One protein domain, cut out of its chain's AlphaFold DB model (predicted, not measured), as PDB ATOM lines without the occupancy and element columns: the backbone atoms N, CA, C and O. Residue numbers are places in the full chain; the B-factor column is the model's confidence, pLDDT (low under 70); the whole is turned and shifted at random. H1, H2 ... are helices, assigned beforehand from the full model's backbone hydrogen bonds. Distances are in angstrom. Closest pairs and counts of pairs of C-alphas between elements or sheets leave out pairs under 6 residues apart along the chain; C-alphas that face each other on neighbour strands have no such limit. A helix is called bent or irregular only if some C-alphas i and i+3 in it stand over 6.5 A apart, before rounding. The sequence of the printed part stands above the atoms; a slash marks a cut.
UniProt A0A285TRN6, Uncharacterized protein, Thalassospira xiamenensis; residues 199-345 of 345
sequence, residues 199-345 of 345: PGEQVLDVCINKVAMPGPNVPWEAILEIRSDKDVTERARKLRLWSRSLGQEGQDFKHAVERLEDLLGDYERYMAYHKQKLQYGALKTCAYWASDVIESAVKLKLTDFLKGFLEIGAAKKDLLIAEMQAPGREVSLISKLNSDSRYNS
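What this domain is: This is residues 199 to 345 of the 345 residues of an uncharacterized protein of Thalassospira xiamenensis (UniProt A0A285TRN6). A long helical hairpin of H4 and H5 makes the length of the domain; its tip, residues 290 to 303, sticks out free. Beside the other end of H4, the helices H1, H3 and H6 are packed together, H6 crossing H4, while H2 and H7 lie off to one side of the long axis. The printed part has 147 residues with seven named helices, H1 to H7 in order along the chain, and no named strand: the class is all helix. The whole is loose, with a radius of gyration of the C-alphas of 20.5 A, and spans 69 by 34 by 21 A.

How they stand to each other: H4, residues 253 to 296, is the longest helix and has a kink of 26 degrees near residue 290. H5, residues 302 to 325, forms a helical hairpin with it, opposite ways at a shallow tilt of 15 degrees; they touch with residues 271 to 278 and 315 to 323 alone, the closest C-alphas being those of Leu 278 and Ala 315, 6.6 A apart. H6, residues 329 to 338, touches residues 260 to 268 of H4, about perpendicular at 73 degrees, only just past steep; the closest C-alphas, of Leu 264 and Val 331, are 6.4 A apart. H6 is irregular: C-alphas 330 and 333 are 7.5 A apart. H3, residues 230 to 248, touches H6 at a steep tilt of 55 degrees, with the C-alphas of Lys 238 and Glu 330 closest at 5.0 A. H1, residues 199 to 209, touches H3 opposite ways at a steep tilt of 38 degrees; the C-alphas of Gly 200 and Gly 247 come closest, at 4.0 A. H2, residues 220 to 228, and H7, residues 341 to 344, only just touch, with 3 pairs of C-alphas within 8 A, the closest those of Ala 222 and Arg 342, 6.5 A apart. H2 and H4 are apart. Every O i to N i+4 pair is within hydrogen-bond range in H1, H2 and H3, against 38 of 40 in H4, 19 of 20 in H5 and 3 of 6 in H6; H7 is too short for such a pair.

Where its parts are: H4 runs 63.5 A from C-alpha 253 at (-10.336, -43.011, 19.093) to C-alpha 296 at (1.705, -43.922, -43.214). H5 measures 35.6 A, H3 27.2 A and H1 15.6 A. H1 begins at C-alpha 199, (-4.411, -41.251, 21.182), and H7 ends at C-alpha 344, (3.041, -59.479, -0.904).

The domain as a whole: The C-alphas farthest apart, of Gly 250 and Val 298, are 70.2 A apart. The printed part has no cut, and no link is long. Residues 281 to 313 have pLDDT under 70.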
ATOM      1  N   PRO A 199      -3.479 -40.848  22.238       71.88
ATOM      2  CA  PRO A 199      -4.411 -41.251  21.182       71.88
ATOM      3  C   PRO A 199      -3.738 -41.351  19.801       71.88
ATOM      4  O   PRO A 199      -4.119 -42.184  18.986       71.88
ATOM      5  N   GLY A 200      -2.675 -40.575  19.555       76.44
ATOM      6  CA  GLY A 200      -1.926 -40.629  18.298       76.44
ATOM      7  C   GLY A 200      -1.107 -41.907  18.084       76.44
ATOM      8  O   GLY A 200      -0.927 -42.320  16.937       76.44
ATOM      9  N   GLU A 201      -0.641 -42.561  19.153       75.38
ATOM     10  CA  GLU A 201      -0.008 -43.887  19.060       75.38
ATOM     11  C   GLU A 201      -1.039 -44.958  18.707       75.38
ATOM     12  O   GLU A 201      -0.818 -45.737  17.788       75.38
ATOM     13  N   GLN A 202      -2.209 -44.929  19.356       78.19
ATOM     14  CA  GLN A 202      -3.288 -45.884  19.078       78.19
ATOM     15  C   GLN A 202      -3.726 -45.821  17.610       78.19
ATOM     16  O   GLN A 202      -3.947 -46.843  16.964       78.19
ATOM     17  N   VAL A 203      -3.835 -44.608  17.066       83.75
ATOM     18  CA  VAL A 203      -4.181 -44.404  15.658       83.75
ATOM     19  C   VAL A 203      -3.081 -44.924  14.733       83.75
ATOM     20  O   VAL A 203      -3.392 -45.541  13.714       83.75
ATOM     21  N   LEU A 204      -1.807 -44.701  15.070       84.69
ATOM     22  CA  LEU A 204      -0.692 -45.220  14.278       84.69
ATOM     23  C   LEU A 204      -0.707 -46.752  14.243       84.69
ATOM     24  O   LEU A 204      -0.566 -47.321  13.163       84.69
ATOM     25  N   ASP A 205      -0.958 -47.403  15.378       82.06
ATOM     26  CA  ASP A 205      -1.070 -48.863  15.463       82.06
ATOM     27  C   ASP A 205      -2.192 -49.386  14.555       82.06
ATOM     28  O   ASP A 205      -1.993 -50.330  13.785       82.06
ATOM     29  N   VAL A 206      -3.362 -48.735  14.565       85.56
ATOM     30  CA  VAL A 206      -4.461 -49.078  13.645       85.56
ATOM     31  C   VAL A 206      -4.031 -48.920  12.185       85.56
ATOM     32  O   VAL A 206      -4.334 -49.786  11.364       85.56
ATOM     33  N   CYS A 207      -3.303 -47.852  11.852       87.56
ATOM     34  CA  CYS A 207      -2.814 -47.628  10.492       87.56
ATOM     35  C   CYS A 207      -1.844 -48.718  10.038       87.56
ATOM     36  O   CYS A 207      -1.993 -49.255   8.941       87.56
ATOM     37  N   ILE A 208      -0.872 -49.062  10.886       87.44
ATOM     38  CA  ILE A 208       0.107 -50.119  10.616       87.44
ATOM     39  C   ILE A 208      -0.616 -51.460  10.424       87.44
ATOM     40  O   ILE A 208      -0.275 -52.226   9.527       87.44
ATOM     41  N   ASN A 209      -1.684 -51.717  11.182       85.44
ATOM     42  CA  ASN A 209      -2.476 -52.942  11.057       85.44
ATOM     43  C   ASN A 209      -3.334 -53.051   9.801       85.44
ATOM     44  O   ASN A 209      -3.731 -54.156   9.438       85.44
ATOM     45  N   LYS A 210      -3.619 -51.937   9.126       89.62
ATOM     46  CA  LYS A 210      -4.274 -51.961   7.811       89.62
ATOM     47  C   LYS A 210      -3.290 -52.310   6.686       89.62
ATOM     48  O   LYS A 210      -3.728 -52.580   5.565       89.62
ATOM     49  N   VAL A 211      -1.981 -52.315   6.959       90.12
ATOM     50  CA  VAL A 211      -0.976 -52.806   6.013       90.12
ATOM     51  C   VAL A 211      -0.934 -54.327   6.060       90.12
ATOM     52  O   VAL A 211      -0.878 -54.928   7.135       90.12
ATOM     53  N   ALA A 212      -0.969 -54.935   4.876       89.81
ATOM     54  CA  ALA A 212      -0.870 -56.369   4.687       89.81
ATOM     55  C   ALA A 212       0.373 -56.914   5.400       89.81
ATOM     56  O   ALA A 212       1.377 -56.225   5.580       89.81
ATOM     57  N   MET A 213       0.297 -58.161   5.839       90.62
ATOM     58  CA  MET A 213       1.450 -58.835   6.411       90.62
ATOM     59  C   MET A 213       2.327 -59.341   5.258       90.62
ATOM     60  O   MET A 213       1.772 -59.963   4.347       90.62
ATOM     61  N   PRO A 214       3.652 -59.101   5.253       91.94
ATOM     62  CA  PRO A 214       4.501 -59.647   4.212       91.94
ATOM     63  C   PRO A 214       4.534 -61.168   4.345       91.94
ATOM     64  O   PRO A 214       4.460 -61.716   5.454       91.94
ATOM     65  N   GLY A 215       4.644 -61.858   3.211       87.38
ATOM     66  CA  GLY A 215       4.746 -63.313   3.194       87.38
ATOM     67  C   GLY A 215       5.913 -63.802   4.068       87.38
ATOM     68  O   GLY A 215       6.934 -63.117   4.168       87.38
ATOM     69  N   PRO A 216       5.811 -64.989   4.695       84.56
ATOM     70  CA  PRO A 216       6.882 -65.515   5.549       84.56
ATOM     71  C   PRO A 216       8.202 -65.699   4.783       84.56
ATOM     72  O   PRO A 216       9.278 -65.598   5.365       84.56
ATOM     73  N   ASN A 217       8.121 -65.897   3.463       87.88
ATOM     74  CA  ASN A 217       9.265 -66.114   2.580       87.88
ATOM     75  C   ASN A 217       9.856 -64.819   1.998       87.88
ATOM     76  O   ASN A 217      10.812 -64.893   1.226       87.88
ATOM     77  N   VAL A 218       9.297 -63.645   2.316       92.06
ATOM     78  CA  VAL A 218       9.825 -62.373   1.807       92.06
ATOM     79  C   VAL A 218      11.198 -62.120   2.444       92.06
ATOM     80  O   VAL A 218      11.289 -62.046   3.677       92.06
ATOM     81  N   PRO A 219      12.273 -61.992   1.643       92.31
ATOM     82  CA  PRO A 219      13.619 -61.790   2.164       92.31
ATOM     83  C   PRO A 219      13.767 -60.388   2.766       92.31
ATOM     84  O   PRO A 219      13.130 -59.430   2.311       92.31
ATOM     85  N   TRP A 220      14.623 -60.242   3.779       91.25
ATOM     86  CA  TRP A 220      14.856 -58.944   4.417       91.25
ATOM     87  C   TRP A 220      15.360 -57.899   3.433       91.25
ATOM     88  O   TRP A 220      14.968 -56.742   3.527       91.25
ATOM     89  N   GLU A 221      16.174 -58.290   2.460       92.50
ATOM     90  CA  GLU A 221      16.711 -57.414   1.425       92.50
ATOM     91  C   GLU A 221      15.596 -56.663   0.688       92.50
ATOM     92  O   GLU A 221      15.715 -55.458   0.483       92.50
ATOM     93  N   ALA A 222      14.480 -57.333   0.376       93.44
ATOM     94  CA  ALA A 222      13.331 -56.698  -0.268       93.44
ATOM     95  C   ALA A 222      12.656 -55.676   0.661       93.44
ATOM     96  O   ALA A 222      12.326 -54.569   0.237       93.44
ATOM     97  N   ILE A 223      12.500 -56.014   1.945       93.62
ATOM     98  CA  ILE A 223      11.944 -55.107   2.959       93.62
ATOM     99  C   ILE A 223      12.842 -53.879   3.143       93.62
ATOM    100  O   ILE A 223      12.352 -52.750   3.200       93.62
ATOM    101  N   LEU A 224      14.159 -54.076   3.195       91.25
ATOM    102  CA  LEU A 224      15.131 -52.998   3.350       91.25
ATOM    103  C   LEU A 224      15.237 -52.131   2.094       91.25
ATOM    104  O   LEU A 224      15.371 -50.913   2.212       91.25
ATOM    105  N   GLU A 225      15.105 -52.720   0.906       91.94
ATOM    106  CA  GLU A 225      15.012 -51.979  -0.351       91.94
ATOM    107  C   GLU A 225      13.771 -51.075  -0.349       91.94
ATOM    108  O   GLU A 225      13.900 -49.869  -0.576       91.94
ATOM    109  N   ILE A 226      12.594 -51.619  -0.003       93.38
ATOM    110  CA  ILE A 226      11.344 -50.852   0.139       93.38
ATOM    111  C   ILE A 226      11.524 -49.725   1.157       93.38
ATOM    112  O   ILE A 226      11.139 -48.587   0.898       93.38
ATOM    113  N   ARG A 227      12.140 -50.017   2.303       90.19
ATOM    114  CA  ARG A 227      12.392 -49.029   3.355       90.19
ATOM    115  C   ARG A 227      13.317 -47.905   2.898       90.19
ATOM    116  O   ARG A 227      13.096 -46.749   3.248       90.19
ATOM    117  N   SER A 228      14.349 -48.238   2.127       89.00
ATOM    118  CA  SER A 228      15.301 -47.266   1.584       89.00
ATOM    119  C   SER A 228      14.702 -46.380   0.484       89.00
ATOM    120  O   SER A 228      15.294 -45.355   0.131       89.00
ATOM    121  N   ASP A 229      13.520 -46.733  -0.038       92.75
ATOM    122  CA  ASP A 229      12.796 -45.908  -0.994       92.75
ATOM    123  C   ASP A 229      12.376 -44.585  -0.335       92.75
ATOM    124  O   ASP A 229      11.667 -44.522   0.679       92.75
ATOM    125  N   LYS A 230      12.818 -43.486  -0.949       89.50
ATOM    126  CA  LYS A 230      12.521 -42.128  -0.499       89.50
ATOM    127  C   LYS A 230      11.015 -41.852  -0.476       89.50
ATOM    128  O   LYS A 230      10.559 -41.137   0.416       89.50
ATOM    129  N   ASP A 231      10.256 -42.404  -1.425       88.94
ATOM    130  CA  ASP A 231       8.798 -42.244  -1.484       88.94
ATOM    131  C   ASP A 231       8.123 -42.929  -0.286       88.94
ATOM    132  O   ASP A 231       7.303 -42.319   0.402       88.94
ATOM    133  N   VAL A 232       8.535 -44.160   0.034       90.56
ATOM    134  CA  VAL A 232       8.037 -44.916   1.196       90.56
ATOM    135  C   VAL A 232       8.354 -44.177   2.493       90.56
ATOM    136  O   VAL A 232       7.453 -43.935   3.300       90.56
ATOM    137  N   THR A 233       9.601 -43.730   2.656       88.75
ATOM    138  CA  THR A 233      10.039 -42.967   3.834       88.75
ATOM    139  C   THR A 233       9.223 -41.682   4.013       88.75
ATOM    140  O   THR A 233       8.791 -41.347   5.122       88.75
ATOM    141  N   GLU A 234       8.966 -40.944   2.926       89.19
ATOM    142  CA  GLU A 234       8.178 -39.712   2.987       89.19
ATOM    143  C   GLU A 234       6.720 -39.982   3.384       89.19
ATOM    144  O   GLU A 234       6.159 -39.242   4.201       89.19
ATOM    145  N   ARG A 235       6.106 -41.041   2.847       92.50
ATOM    146  CA  ARG A 235       4.730 -41.419   3.197       92.50
ATOM    147  C   ARG A 235       4.625 -41.936   4.626       92.50
ATOM    148  O   ARG A 235       3.694 -41.540   5.322       92.50
ATOM    149  N   ALA A 236       5.602 -42.708   5.101       90.31
ATOM    150  CA  ALA A 236       5.673 -43.137   6.498       90.31
ATOM    151  C   ALA A 236       5.728 -41.926   7.432       90.31
ATOM    152  O   ALA A 236       5.002 -41.852   8.421       90.31
ATOM    153  N   ARG A 237       6.531 -40.910   7.089       89.19
ATOM    154  CA  ARG A 237       6.569 -39.647   7.835       89.19
ATOM    155  C   ARG A 237       5.218 -38.923   7.832       89.19
ATOM    156  O   ARG A 237       4.814 -38.413   8.873       89.19
ATOM    157  N   LYS A 238       4.517 -38.852   6.693       90.94
ATOM    158  CA  LYS A 238       3.187 -38.214   6.608       90.94
ATOM    159  C   LYS A 238       2.154 -38.944   7.468       90.94
ATOM    160  O   LYS A 238       1.439 -38.276   8.209       90.94
ATOM    161  N   LEU A 239       2.146 -40.275   7.427       91.62
ATOM    162  CA  LEU A 239       1.264 -41.105   8.244       91.62
ATOM    163  C   LEU A 239       1.493 -40.858   9.742       91.62
ATOM    164  O   LEU A 239       0.540 -40.619  10.478       91.62
ATOM    165  N   ARG A 240       2.762 -40.816  10.173       88.56
ATOM    166  CA  ARG A 240       3.148 -40.499  11.560       88.56
ATOM    167  C   ARG A 240       2.712 -39.102  12.001       88.56
ATOM    168  O   ARG A 240       2.271 -38.908  13.129       88.56
ATOM    169  N   LEU A 241       2.865 -38.101  11.134       88.31
ATOM    170  CA  LEU A 241       2.440 -36.734  11.448       88.31
ATOM    171  C   LEU A 241       0.921 -36.629  11.569       88.31
ATOM    172  O   LEU A 241       0.432 -35.951  12.470       88.31
ATOM    173  N   TRP A 242       0.193 -37.318  10.693       92.06
ATOM    174  CA  TRP A 242      -1.263 -37.363  10.727       92.06
ATOM    175  C   TRP A 242      -1.794 -38.095  11.968       92.06
ATOM    176  O   TRP A 242      -2.697 -37.595  12.639       92.06
ATOM    177  N   SER A 243      -1.193 -39.228  12.347       87.12
ATOM    178  CA  SER A 243      -1.599 -39.931  13.570       87.12
ATOM    179  C   SER A 243      -1.363 -39.060  14.811       87.12
ATOM    180  O   SER A 243      -2.224 -38.962  15.685       87.12
ATOM    181  N   ARG A 244      -0.245 -38.323  14.857       84.31
ATOM    182  CA  ARG A 244       0.040 -37.360  15.933       84.31
ATOM    183  C   ARG A 244      -0.942 -36.200  15.994       84.31
ATOM    184  O   ARG A 244      -1.317 -35.820  17.101       84.31
ATOM    185  N   SER A 245      -1.352 -35.634  14.856       87.69
ATOM    186  CA  SER A 245      -2.304 -34.515  14.865       87.69
ATOM    187  C   SER A 245      -3.639 -34.922  15.488       87.69
ATOM    188  O   SER A 245      -4.197 -34.161  16.269       87.69
ATOM    189  N   LEU A 246      -4.090 -36.158  15.254       84.44
ATOM    190  CA  LEU A 246      -5.312 -36.677  15.877       84.44
ATOM    191  C   LEU A 246      -5.188 -36.800  17.400       84.44
ATOM    192  O   LEU A 246      -6.126 -36.474  18.124       84.44
ATOM    193  N   GLY A 247      -4.007 -37.191  17.887       77.25
ATOM    194  CA  GLY A 247      -3.712 -37.217  19.320       77.25
ATOM    195  C   GLY A 247      -3.759 -35.845  19.993       77.25
ATOM    196  O   GLY A 247      -4.171 -35.747  21.145       77.25
ATOM    197  N   GLN A 248      -3.365 -34.787  19.280       81.06
ATOM    198  CA  GLN A 248      -3.369 -33.414  19.801       81.06
ATOM    199  C   GLN A 248      -4.759 -32.772  19.790       81.06
ATOM    200  O   GLN A 248      -5.057 -31.944  20.646       81.06
ATOM    201  N   GLU A 249      -5.612 -33.158  18.841       81.94
ATOM    202  CA  GLU A 249      -6.978 -32.640  18.710       81.94
ATOM    203  C   GLU A 249      -7.939 -33.194  19.780       81.94
ATOM    204  O   GLU A 249      -9.078 -32.740  19.868       81.94
ATOM    205  N   GLY A 250      -7.501 -34.164  20.594       77.62
ATOM    206  CA  GLY A 250      -8.345 -34.806  21.605       77.62
ATOM    207  C   GLY A 250      -9.529 -35.560  20.996       77.62
ATOM    208  O   GLY A 250     -10.549 -35.734  21.660       77.62
ATOM    209  N   GLN A 251      -9.419 -35.966  19.725       78.88
ATOM    210  CA  GLN A 251     -10.469 -36.726  19.060       78.88
ATOM    211  C   GLN A 251     -10.624 -38.092  19.723       78.88
ATOM    212  O   GLN A 251      -9.649 -38.746  20.097       78.88
ATOM    213  N   ASP A 252     -11.874 -38.524  19.838       85.31
ATOM    214  CA  ASP A 252     -12.197 -39.871  20.278       85.31
ATOM    215  C   ASP A 252     -11.600 -40.903  19.305       85.31
ATOM    216  O   ASP A 252     -11.654 -40.743  18.082       85.31
ATOM    217  N   PHE A 253     -11.034 -41.976  19.856       82.31
ATOM    218  CA  PHE A 253     -10.336 -43.011  19.093       82.31
ATOM    219  C   PHE A 253     -11.227 -43.612  18.001       82.31
ATOM    220  O   PHE A 253     -10.774 -43.822  16.877       82.31
ATOM    221  N   LYS A 254     -12.518 -43.821  18.290       86.00
ATOM    222  CA  LYS A 254     -13.469 -44.348  17.306       86.00
ATOM    223  C   LYS A 254     -13.614 -43.420  16.095       86.00
ATOM    224  O   LYS A 254     -13.557 -43.884  14.961       86.00
ATOM    225  N   HIS A 255     -13.721 -42.116  16.336       87.25
ATOM    226  CA  HIS A 255     -13.806 -41.111  15.276       87.25
ATOM    227  C   HIS A 255     -12.517 -41.054  14.447       87.25
ATOM    228  O   HIS A 255     -12.568 -40.874  13.231       87.25
ATOM    229  N   ALA A 256     -11.355 -41.250  15.076       87.38
ATOM    230  CA  ALA A 256     -10.083 -41.322  14.367       87.38
ATOM    231  C   ALA A 256     -10.000 -42.538  13.422       87.38
ATOM    232  O   ALA A 256      -9.477 -42.415  12.313       87.38
ATOM    233  N   VAL A 257     -10.547 -43.691  13.829       87.06
ATOM    234  CA  VAL A 257     -10.645 -44.888  12.975       87.06
ATOM    235  C   VAL A 257     -11.617 -44.668  11.814       87.06
ATOM    236  O   VAL A 257     -11.264 -44.965  10.677       87.06
ATOM    237  N   GLU A 258     -12.797 -44.094  12.061       89.62
ATOM    238  CA  GLU A 258     -13.759 -43.758  10.996       89.62
ATOM    239  C   GLU A 258     -13.127 -42.798   9.971       89.62
ATOM    240  O   GLU A 258     -13.163 -43.038   8.765       89.62
ATOM    241  N   ARG A 259     -12.418 -41.769  10.452       91.75
ATOM    242  CA  ARG A 259     -11.694 -40.817   9.599       91.75
ATOM    243  C   ARG A 259     -10.573 -41.470   8.785       91.75
ATOM    244  O   ARG A 259     -10.338 -41.057   7.652       91.75
ATOM    245  N   LEU A 260      -9.866 -42.459   9.339       92.06
ATOM    246  CA  LEU A 260      -8.866 -43.237   8.596       92.06
ATOM    247  C   LEU A 260      -9.507 -43.956   7.405       92.06
ATOM    248  O   LEU A 260      -8.961 -43.929   6.303       92.06
ATOM    249  N   GLU A 261     -10.644 -44.610   7.638       89.75
ATOM    250  CA  GLU A 261     -11.356 -45.381   6.618       89.75
ATOM    251  C   GLU A 261     -11.911 -44.477   5.516       89.75
ATOM    252  O   GLU A 261     -11.740 -44.790   4.334       89.75
ATOM    253  N   ASP A 262     -12.455 -43.316   5.883       94.06
ATOM    254  CA  ASP A 262     -12.896 -42.300   4.927       94.06
ATOM    255  C   ASP A 262     -11.734 -41.785   4.065       94.06
ATOM    256  O   ASP A 262     -11.836 -41.762   2.837       94.06
ATOM    257  N   LEU A 263     -10.595 -41.432   4.678       93.38
ATOM    258  CA  LEU A 263      -9.420 -40.935   3.947       93.38
ATOM    259  C   LEU A 263      -8.823 -41.992   3.014       93.38
ATOM    260  O   LEU A 263      -8.416 -41.659   1.900       93.38
ATOM    261  N   LEU A 264      -8.776 -43.256   3.444       91.81
ATOM    262  CA  LEU A 264      -8.345 -44.361   2.589       91.81
ATOM    263  C   LEU A 264      -9.310 -44.557   1.417       91.81
ATOM    264  O   LEU A 264      -8.860 -44.643   0.275       91.81
ATOM    265  N   GLY A 265     -10.619 -44.556   1.674       90.38
ATOM    266  CA  GLY A 265     -11.634 -44.686   0.631       90.38
ATOM    267  C   GLY A 265     -11.603 -43.532  -0.375       90.38
ATOM    268  O   GLY A 265     -11.721 -43.751  -1.583       90.38
ATOM    269  N   ASP A 266     -11.407 -42.300   0.088       92.75
ATOM    270  CA  ASP A 266     -11.247 -41.123  -0.768       92.75
ATOM    271  C   ASP A 266      -9.983 -41.205  -1.618       92.75
ATOM    272  O   ASP A 266     -10.047 -40.998  -2.835       92.75
ATOM    273  N   TYR A 267      -8.858 -41.570  -1.004       94.00
ATOM    274  CA  TYR A 267      -7.594 -41.756  -1.703       94.00
ATOM    275  C   TYR A 267      -7.709 -42.828  -2.794       94.00
ATOM    276  O   TYR A 267      -7.342 -42.597  -3.950       94.00
ATOM    277  N   GLU A 268      -8.266 -43.994  -2.465       90.06
ATOM    278  CA  GLU A 268      -8.410 -45.109  -3.400       90.06
ATOM    279  C   GLU A 268      -9.360 -44.780  -4.552       90.06
ATOM    280  O   GLU A 268      -9.020 -45.030  -5.712       90.06
ATOM    281  N   ARG A 269     -10.514 -44.157  -4.269       92.56
ATOM    282  CA  ARG A 269     -11.458 -43.702  -5.306       92.56
ATOM    283  C   ARG A 269     -10.823 -42.663  -6.223       92.56
ATOM    284  O   ARG A 269     -10.950 -42.769  -7.446       92.56
ATOM    285  N   TYR A 270     -10.112 -41.693  -5.650       91.56
ATOM    286  CA  TYR A 270      -9.409 -40.663  -6.407       91.56
ATOM    287  C   TYR A 270      -8.350 -41.286  -7.329       91.56
ATOM    288  O   TYR A 270      -8.328 -41.026  -8.537       91.56
ATOM    289  N   MET A 271      -7.518 -42.187  -6.802       90.44
ATOM    290  CA  MET A 271      -6.483 -42.857  -7.590       90.44
ATOM    291  C   MET A 271      -7.061 -43.805  -8.642       90.44
ATOM    292  O   MET A 271      -6.524 -43.878  -9.751       90.44
ATOM    293  N   ALA A 272      -8.160 -44.502  -8.350       89.06
ATOM    294  CA  ALA A 272      -8.857 -45.342  -9.321       89.06
ATOM    295  C   ALA A 272      -9.392 -44.511 -10.497       89.06
ATOM    296  O   ALA A 272      -9.149 -44.863 -11.655       89.06
ATOM    297  N   TYR A 273     -10.032 -43.372 -10.215       89.69
ATOM    298  CA  TYR A 273     -10.519 -42.449 -11.241       89.69
ATOM    299  C   TYR A 273      -9.384 -41.937 -12.140       89.69
ATOM    300  O   TYR A 273      -9.484 -41.983 -13.370       89.69
ATOM    301  N   HIS A 274      -8.265 -41.506 -11.550       85.50
ATOM    302  CA  HIS A 274      -7.121 -41.008 -12.317       85.50
ATOM    303  C   HIS A 274      -6.422 -42.108 -13.132       85.50
ATOM    304  O   HIS A 274      -6.060 -41.868 -14.286       85.50
ATOM    305  N   LYS A 275      -6.300 -43.332 -12.600       84.06
ATOM    306  CA  LYS A 275      -5.786 -44.490 -13.354       84.06
ATOM    307  C   LYS A 275      -6.684 -44.834 -14.548       84.06
ATOM    308  O   LYS A 275      -6.169 -45.030 -15.648       84.06
ATOM    309  N   GLN A 276      -8.006 -44.843 -14.365       84.69
ATOM    310  CA  GLN A 276      -8.961 -45.061 -15.460       84.69
ATOM    311  C   GLN A 276      -8.856 -43.963 -16.523       84.69
ATOM    312  O   GLN A 276      -8.769 -44.262 -17.712       84.69
ATOM    313  N   LYS A 277      -8.790 -42.688 -16.117       79.94
ATOM    314  CA  LYS A 277      -8.630 -41.556 -17.044       79.94
ATOM    315  C   LYS A 277      -7.372 -41.690 -17.908       79.94
ATOM    316  O   LYS A 277      -7.431 -41.410 -19.105       79.94
ATOM    317  N   LEU A 278      -6.263 -42.154 -17.330       78.19
ATOM    318  CA  LEU A 278      -5.024 -42.419 -18.066       78.19
ATOM    319  C   LEU A 278      -5.169 -43.590 -19.046       78.19
ATOM    320  O   LEU A 278      -4.714 -43.481 -20.181       78.19
ATOM    321  N   GLN A 279      -5.844 -44.676 -18.654       72.88
ATOM    322  CA  GLN A 279      -6.107 -45.813 -19.546       72.88
ATOM    323  C   GLN A 279      -6.994 -45.422 -20.734       72.88
ATOM    324  O   GLN A 279      -6.669 -45.756 -21.873       72.88
ATOM    325  N   TYR A 280      -8.073 -44.669 -20.500       71.25
ATOM    326  CA  TYR A 280      -8.935 -44.166 -21.574       71.25
ATOM    327  C   TYR A 280      -8.219 -43.143 -22.464       71.25
ATOM    328  O   TYR A 280      -8.434 -43.140 -23.676       71.25
ATOM    329  N   GLY A 281      -7.351 -42.304 -21.889       61.03
ATOM    330  CA  GLY A 281      -6.489 -41.393 -22.642       61.03
ATOM    331  C   GLY A 281      -5.540 -42.146 -23.574       61.03
ATOM    332  O   GLY A 281      -5.540 -41.888 -24.774       61.03
ATOM    333  N   ALA A 282      -4.816 -43.137 -23.048       61.03
ATOM    334  CA  ALA A 282      -3.901 -43.971 -23.826       61.03
ATOM    335  C   ALA A 282      -4.625 -44.787 -24.914       61.03
ATOM    336  O   ALA A 282      -4.155 -44.845 -26.046       61.03
ATOM    337  N   LEU A 283      -5.797 -45.363 -24.613       58.22
ATOM    338  CA  LEU A 283      -6.624 -46.075 -25.597       58.22
ATOM    339  C   LEU A 283      -7.114 -45.153 -26.717       58.22
ATOM    340  O   LEU A 283      -7.091 -45.546 -27.883       58.22
ATOM    341  N   LYS A 284      -7.530 -43.927 -26.382       57.81
ATOM    342  CA  LYS A 284      -7.957 -42.934 -27.372       57.81
ATOM    343  C   LYS A 284      -6.797 -42.519 -28.274       57.81
ATOM    344  O   LYS A 284      -6.997 -42.390 -29.479       57.81
ATOM    345  N   THR A 285      -5.597 -42.379 -27.713       58.34
ATOM    346  CA  THR A 285      -4.385 -42.139 -28.494       58.34
ATOM    347  C   THR A 285      -4.085 -43.334 -29.400       58.34
ATOM    348  O   THR A 285      -4.039 -43.160 -30.610       58.34
ATOM    349  N   CYS A 286      -4.038 -44.567 -28.890       55.78
ATOM    350  CA  CYS A 286      -3.814 -45.762 -29.719       55.78
ATOM    351  C   CYS A 286      -4.846 -45.931 -30.851       55.78
ATOM    352  O   CYS A 286      -4.475 -46.303 -31.963       55.78
ATOM    353  N   ALA A 287      -6.127 -45.640 -30.603       54.34
ATOM    354  CA  ALA A 287      -7.171 -45.719 -31.626       54.34
ATOM    355  C   ALA A 287      -6.987 -44.671 -32.741       54.34
ATOM    356  O   ALA A 287      -7.201 -44.985 -33.910       54.34
ATOM    357  N   TYR A 288      -6.542 -43.459 -32.397       56.72
ATOM    358  CA  TYR A 288      -6.214 -42.410 -33.373       56.72
ATOM    359  C   TYR A 288      -4.963 -42.770 -34.192       56.72
ATOM    360  O   TYR A 288      -4.894 -42.541 -35.395       56.72
ATOM    361  N   TRP A 289      -3.985 -43.420 -33.558       48.16
ATOM    362  CA  TRP A 289      -2.789 -43.913 -34.240       48.16
ATOM    363  C   TRP A 289      -3.112 -45.061 -35.195       48.16
ATOM    364  O   TRP A 289      -2.550 -45.126 -36.283       48.16
ATOM    365  N   ALA A 290      -4.043 -45.947 -34.837       49.00
ATOM    366  CA  ALA A 290      -4.465 -47.032 -35.719       49.00
ATOM    367  C   ALA A 290      -5.144 -46.520 -37.004       49.00
ATOM    368  O   ALA A 290      -4.990 -47.158 -38.045       49.00
ATOM    369  N   SER A 291      -5.838 -45.371 -36.970       49.78
ATOM    370  CA  SER A 291      -6.376 -44.760 -38.194       49.78
ATOM    371  C   SER A 291      -5.302 -44.068 -39.042       49.78
ATOM    372  O   SER A 291      -5.345 -44.195 -40.262       49.78
ATOM    373  N   ASP A 292      -4.305 -43.420 -38.428       50.09
ATOM    374  CA  ASP A 292      -3.234 -42.700 -39.149       50.09
ATOM    375  C   ASP A 292      -2.115 -43.622 -39.690       50.09
ATOM    376  O   ASP A 292      -1.434 -43.307 -40.676       50.09
ATOM    377  N   VAL A 293      -1.905 -44.790 -39.070       50.00
ATOM    378  CA  VAL A 293      -0.852 -45.751 -39.453       50.00
ATOM    379  C   VAL A 293      -1.219 -46.553 -40.705       50.00
ATOM    380  O   VAL A 293      -0.315 -46.926 -41.457       50.00
ATOM    381  N   ILE A 294      -2.512 -46.747 -41.004       52.53
ATOM    382  CA  ILE A 294      -2.946 -47.400 -42.255       52.53
ATOM    383  C   ILE A 294      -2.519 -46.577 -43.486       52.53
ATOM    384  O   ILE A 294      -2.236 -47.151 -44.534       52.53
ATOM    385  N   GLU A 295      -2.362 -45.255 -43.353       50.56
ATOM    386  CA  GLU A 295      -1.940 -44.375 -44.452       50.56
ATOM    387  C   GLU A 295      -0.412 -44.133 -44.498       50.56
ATOM    388  O   GLU A 295       0.145 -43.787 -45.541       50.56
ATOM    389  N   SER A 296       0.307 -44.370 -43.391       51.31
ATOM    390  CA  SER A 296       1.705 -43.922 -43.214       51.31
ATOM    391  C   SER A 296       2.770 -45.032 -43.194       51.31
ATOM    392  O   SER A 296       3.967 -44.725 -43.217       51.31
ATOM    393  N   ALA A 297       2.381 -46.312 -43.199       50.41
ATOM    394  CA  ALA A 297       3.281 -47.467 -43.033       50.41
ATOM    395  C   ALA A 297       4.401 -47.626 -44.095       50.41
ATOM    396  O   ALA A 297       5.282 -48.466 -43.932       50.41
ATOM    397  N   VAL A 298       4.431 -46.808 -45.155       54.28
ATOM    398  CA  VAL A 298       5.479 -46.849 -46.198       54.28
ATOM    399  C   VAL A 298       6.650 -45.884 -45.926       54.28
ATOM    400  O   VAL A 298       7.704 -46.004 -46.548       54.28
ATOM    401  N   LYS A 299       6.548 -44.950 -44.968       56.06
ATOM    402  CA  LYS A 299       7.662 -44.047 -44.602       56.06
ATOM    403  C   LYS A 299       7.951 -44.135 -43.106       56.06
ATOM    404  O   LYS A 299       7.308 -43.467 -42.307       56.06
ATOM    405  N   LEU A 300       8.941 -44.952 -42.744       52.16
ATOM    406  CA  LEU A 300       9.447 -45.156 -41.382       52.16
ATOM    407  C   LEU A 300       9.809 -43.826 -40.690       52.16
ATOM    408  O   LEU A 300      10.923 -43.318 -40.823       52.16
ATOM    409  N   LYS A 301       8.871 -43.267 -39.920       57.12
ATOM    410  CA  LYS A 301       9.089 -42.119 -39.033       57.12
ATOM    411  C   LYS A 301       9.414 -42.618 -37.625       57.12
ATOM    412  O   LYS A 301       8.541 -42.733 -36.770       57.12
ATOM    413  N   LEU A 302      10.700 -42.855 -37.361       55.50
ATOM    414  CA  LEU A 302      11.247 -43.055 -36.003       55.50
ATOM    415  C   LEU A 302      10.810 -41.949 -35.018       55.50
ATOM    416  O   LEU A 302      10.727 -42.172 -33.812       55.50
ATOM    417  N   THR A 303      10.486 -40.766 -35.539       58.81
ATOM    418  CA  THR A 303       9.982 -39.610 -34.798       58.81
ATOM    419  C   THR A 303       8.652 -39.865 -34.090       58.81
ATOM    420  O   THR A 303       8.418 -39.277 -33.038       58.81
ATOM    421  N   ASP A 304       7.791 -40.735 -34.622       60.25
ATOM    422  CA  ASP A 304       6.499 -41.037 -33.999       60.25
ATOM    423  C   ASP A 304       6.668 -42.070 -32.865       60.25
ATOM    424  O   ASP A 304       6.087 -41.917 -31.797       60.25
ATOM    425  N   PHE A 305       7.609 -43.013 -32.971       54.31
ATOM    426  CA  PHE A 305       7.939 -43.907 -31.848       54.31
ATOM    427  C   PHE A 305       8.460 -43.144 -30.608       54.31
ATOM    428  O   PHE A 305       8.125 -43.481 -29.472       54.31
ATOM    429  N   LEU A 306       9.217 -42.059 -30.815       52.91
ATOM    430  CA  LEU A 306       9.683 -41.183 -29.731       52.91
ATOM    431  C   LEU A 306       8.540 -40.412 -29.045       52.91
ATOM    432  O   LEU A 306       8.624 -40.159 -27.842       52.91
ATOM    433  N   LYS A 307       7.457 -40.072 -29.762       59.03
ATOM    434  CA  LYS A 307       6.279 -39.411 -29.168       59.03
ATOM    435  C   LYS A 307       5.530 -40.338 -28.214       59.03
ATOM    436  O   LYS A 307       5.194 -39.903 -27.120       59.03
ATOM    437  N   GLY A 308       5.366 -41.615 -28.566       58.50
ATOM    438  CA  GLY A 308       4.742 -42.602 -27.675       58.50
ATOM    439  C   GLY A 308       5.505 -42.781 -26.353       58.50
ATOM    440  O   GLY A 308       4.900 -42.835 -25.284       58.50
ATOM    441  N   PHE A 309       6.843 -42.776 -26.387       59.22
ATOM    442  CA  PHE A 309       7.664 -42.804 -25.165       59.22
ATOM    443  C   PHE A 309       7.541 -41.520 -24.327       59.22
ATOM    444  O   PHE A 309       7.497 -41.588 -23.095       59.22
ATOM    445  N   LEU A 310       7.451 -40.355 -24.976       62.81
ATOM    446  CA  LEU A 310       7.219 -39.072 -24.301       62.81
ATOM    447  C   LEU A 310       5.830 -39.012 -23.642       62.81
ATOM    448  O   LEU A 310       5.710 -38.509 -22.525       62.81
ATOM    449  N   GLU A 311       4.801 -39.571 -24.283       67.06
ATOM    450  CA  GLU A 311       3.433 -39.640 -23.753       67.06
ATOM    451  C   GLU A 311       3.322 -40.562 -22.532       67.06
ATOM    452  O   GLU A 311       2.663 -40.204 -21.554       67.06
ATOM    453  N   ILE A 312       4.026 -41.700 -22.521       63.94
ATOM    454  CA  ILE A 312       4.107 -42.576 -21.336       63.94
ATOM    455  C   ILE A 312       4.783 -41.841 -20.166       63.94
ATOM    456  O   ILE A 312       4.325 -41.923 -19.022       63.94
ATOM    457  N   GLY A 313       5.850 -41.082 -20.441       65.81
ATOM    458  CA  GLY A 313       6.504 -40.234 -19.442       65.81
ATOM    459  C   GLY A 313       5.576 -39.146 -18.884       65.81
ATOM    460  O   GLY A 313       5.548 -38.923 -17.671       65.81
ATOM    461  N   ALA A 314       4.780 -38.510 -19.748       72.12
ATOM    462  CA  ALA A 314       3.786 -37.511 -19.357       72.12
ATOM    463  C   ALA A 314       2.660 -38.121 -18.506       72.12
ATOM    464  O   ALA A 314       2.343 -37.584 -17.448       72.12
ATOM    465  N   ALA A 315       2.143 -39.294 -18.883       74.00
ATOM    466  CA  ALA A 315       1.127 -40.018 -18.119       74.00
ATOM    467  C   ALA A 315       1.601 -40.370 -16.698       74.00
ATOM    468  O   ALA A 315       0.854 -40.224 -15.728       74.00
ATOM    469  N   LYS A 316       2.867 -40.786 -16.553       73.00
ATOM    470  CA  LYS A 316       3.470 -41.042 -15.238       73.00
ATOM    471  C   LYS A 316       3.579 -39.759 -14.409       73.00
ATOM    472  O   LYS A 316       3.301 -39.783 -13.213       73.00
ATOM    473  N   LYS A 317       3.955 -38.639 -15.034       79.06
ATOM    474  CA  LYS A 317       4.018 -37.329 -14.371       79.06
ATOM    475  C   LYS A 317       2.634 -36.857 -13.916       79.06
ATOM    476  O   LYS A 317       2.508 -36.385 -12.791       79.06
ATOM    477  N   ASP A 318       1.609 -37.029 -14.742       82.06
ATOM    478  CA  ASP A 318       0.234 -36.652 -14.407       82.06
ATOM    479  C   ASP A 318      -0.328 -37.501 -13.266       82.06
ATOM    480  O   ASP A 318      -1.010 -36.970 -12.390       82.06
ATOM    481  N   LEU A 319       0.007 -38.796 -13.219       84.31
ATOM    482  CA  LEU A 319      -0.350 -39.654 -12.088       84.31
ATOM    483  C   LEU A 319       0.318 -39.184 -10.788       84.31
ATOM    484  O   LEU A 319      -0.345 -39.144  -9.758       84.31
ATOM    485  N   LEU A 320       1.594 -38.788 -10.840       81.94
ATOM    486  CA  LEU A 320       2.305 -38.243  -9.676       81.94
ATOM    487  C   LEU A 320       1.699 -36.912  -9.209       81.94
ATOM    488  O   LEU A 320       1.544 -36.693  -8.012       81.94
ATOM    489  N   ILE A 321       1.327 -36.027 -10.138       85.44
ATOM    490  CA  ILE A 321       0.661 -34.759  -9.802       85.44
ATOM    491  C   ILE A 321      -0.704 -35.027  -9.166       85.44
ATOM    492  O   ILE A 321      -1.030 -34.406  -8.155       85.44
ATOM    493  N   ALA A 322      -1.476 -35.960  -9.725       87.00
ATOM    494  CA  ALA A 322      -2.751 -36.371  -9.155       87.00
ATOM    495  C   ALA A 322      -2.555 -36.914  -7.734       87.00
ATOM    496  O   ALA A 322      -3.210 -36.462  -6.805       87.00
ATOM    497  N   GLU A 323      -1.588 -37.802  -7.532       87.06
ATOM    498  CA  GLU A 323      -1.274 -38.351  -6.214       87.06
ATOM    499  C   GLU A 323      -0.850 -37.271  -5.203       87.06
ATOM    500  O   GLU A 323      -1.270 -37.297  -4.046       87.06
ATOM    501  N   MET A 324      -0.087 -36.261  -5.633       85.44
ATOM    502  CA  MET A 324       0.261 -35.113  -4.785       85.44
ATOM    503  C   MET A 324      -0.962 -34.292  -4.349       85.44
ATOM    504  O   MET A 324      -0.915 -33.660  -3.286       85.44
ATOM    505  N   GLN A 325      -2.018 -34.281  -5.163       90.62
ATOM    506  CA  GLN A 325      -3.274 -33.559  -4.937       90.62
ATOM    507  C   GLN A 325      -4.368 -34.429  -4.305       90.62
ATOM    508  O   GLN A 325      -5.420 -33.898  -3.947       90.62
ATOM    509  N   ALA A 326      -4.136 -35.735  -4.167       91.25
ATOM    510  CA  ALA A 326      -5.145 -36.666  -3.700       91.25
ATOM    511  C   ALA A 326      -5.564 -36.355  -2.248       91.25
ATOM    512  O   ALA A 326      -4.696 -36.128  -1.391       91.25
ATOM    513  N   PRO A 327      -6.875 -36.374  -1.944       91.62
ATOM    514  CA  PRO A 327      -7.336 -36.427  -0.560       91.62
ATOM    515  C   PRO A 327      -6.817 -37.714   0.099       91.62
ATOM    516  O   PRO A 327      -6.656 -38.731  -0.573       91.62
ATOM    517  N   GLY A 328      -6.493 -37.666   1.395       89.44
ATOM    518  CA  GLY A 328      -5.968 -38.833   2.114       89.44
ATOM    519  C   GLY A 328      -4.540 -39.238   1.733       89.44
ATOM    520  O   GLY A 328      -4.089 -40.331   2.073       89.44
ATOM    521  N   ARG A 329      -3.767 -38.381   1.050       92.56
ATOM    522  CA  ARG A 329      -2.365 -38.680   0.691       92.56
ATOM    523  C   ARG A 329      -1.480 -39.011   1.900       92.56
ATOM    524  O   ARG A 329      -0.456 -39.677   1.752       92.56
ATOM    525  N   GLU A 330      -1.849 -38.549   3.086       91.06
ATOM    526  CA  GLU A 330      -1.223 -38.873   4.367       91.06
ATOM    527  C   GLU A 330      -1.281 -40.364   4.718       91.06
ATOM    528  O   GLU A 330      -0.334 -40.873   5.314       91.06
ATOM    529  N   VAL A 331      -2.329 -41.072   4.287       92.69
ATOM    530  CA  VAL A 331      -2.542 -42.509   4.537       92.69
ATOM    531  C   VAL A 331      -2.206 -43.375   3.320       92.69
ATOM    532  O   VAL A 331      -2.319 -44.599   3.354       92.69
ATOM    533  N   SER A 332      -1.697 -42.755   2.253       93.12
ATOM    534  CA  SER A 332      -1.363 -43.415   0.985       93.12
ATOM    535  C   SER A 332      -0.330 -44.541   1.096       93.12
ATOM    536  O   SER A 332      -0.293 -45.412   0.225       93.12
ATOM    537  N   LEU A 333       0.493 -44.552   2.155       93.50
ATOM    538  CA  LEU A 333       1.457 -45.627   2.406       93.50
ATOM    539  C   LEU A 333       0.770 -46.994   2.493       93.50
ATOM    540  O   LEU A 333       1.290 -47.967   1.956       93.50
ATOM    541  N   ILE A 334      -0.404 -47.049   3.126       92.50
ATOM    542  CA  ILE A 334      -1.152 -48.292   3.349       92.50
ATOM    543  C   ILE A 334      -1.520 -48.917   1.999       92.50
ATOM    544  O   ILE A 334      -1.161 -50.055   1.711       92.50
ATOM    545  N   SER A 335      -2.152 -48.135   1.121       92.00
ATOM    546  CA  SER A 335      -2.534 -48.583  -0.226       92.00
ATOM    547  C   SER A 335      -1.312 -48.924  -1.097       92.00
ATOM    548  O   SER A 335      -1.330 -49.881  -1.876       92.00
ATOM    549  N   LYS A 336      -0.212 -48.173  -0.943       91.69
ATOM    550  CA  LYS A 336       1.046 -48.415  -1.663       91.69
ATOM    551  C   LYS A 336       1.669 -49.762  -1.290       91.69
ATOM    552  O   LYS A 336       1.986 -50.523  -2.198       91.69
ATOM    553  N   LEU A 337       1.818 -50.062  -0.001       91.81
ATOM    554  CA  LEU A 337       2.392 -51.330   0.464       91.81
ATOM    555  C   LEU A 337       1.474 -52.513   0.136       91.81
ATOM    556  O   LEU A 337       1.941 -53.522  -0.382       91.81
ATOM    557  N   ASN A 338       0.158 -52.349   0.302       91.50
ATOM    558  CA  ASN A 338      -0.821 -53.392  -0.024       91.50
ATOM    559  C   ASN A 338      -0.867 -53.739  -1.521       91.50
ATOM    560  O   ASN A 338      -1.348 -54.809  -1.881       91.50
ATOM    561  N   SER A 339      -0.363 -52.866  -2.396       87.50
ATOM    562  CA  SER A 339      -0.269 -53.116  -3.840       87.50
ATOM    563  C   SER A 339       1.146 -53.445  -4.330       87.50
ATOM    564  O   SER A 339       1.312 -53.729  -5.518       87.50
ATOM    565  N   ASP A 340       2.165 -53.431  -3.461       88.12
ATOM    566  CA  ASP A 340       3.545 -53.734  -3.851       88.12
ATOM    567  C   ASP A 340       3.761 -55.254  -3.927       88.12
ATOM    568  O   ASP A 340       3.630 -55.984  -2.944       88.12
ATOM    569  N   SER A 341       4.098 -55.753  -5.116       84.50
ATOM    570  CA  SER A 341       4.314 -57.184  -5.335       84.50
ATOM    571  C   SER A 341       5.547 -57.720  -4.615       84.50
ATOM    572  O   SER A 341       5.571 -58.903  -4.308       84.50
ATOM    573  N   ARG A 342       6.560 -56.884  -4.343       84.69
ATOM    574  CA  ARG A 342       7.764 -57.294  -3.594       84.69
ATOM    575  C   ARG A 342       7.453 -57.580  -2.127       84.69
ATOM    576  O   ARG A 342       8.196 -58.290  -1.465       84.69
ATOM    577  N   TYR A 343       6.384 -56.968  -1.626       85.81
ATOM    578  CA  TYR A 343       5.960 -57.056  -0.237       85.81
ATOM    579  C   TYR A 343       4.960 -58.199  -0.011       85.81
ATOM    580  O   TYR A 343       4.992 -58.853   1.026       85.81
ATOM    581  N   ASN A 344       4.102 -58.470  -0.997       84.62
ATOM    582  CA  ASN A 344       3.041 -59.479  -0.904       84.62
ATOM    583  C   ASN A 344       3.409 -60.862  -1.484       84.62
ATOM    584  O   ASN A 344       2.538 -61.731  -1.536       84.62
ATOM    585  N   SER A 345       4.631 -61.042  -1.997       76.12
ATOM    586  CA  SER A 345       5.076 -62.261  -2.701       76.12
ATOM    587  C   SER A 345       5.303 -63.475  -1.812       76.12
ATOM    588  O   SER A 345       5.775 -63.282  -0.669       76.12
TER     589      SER A 345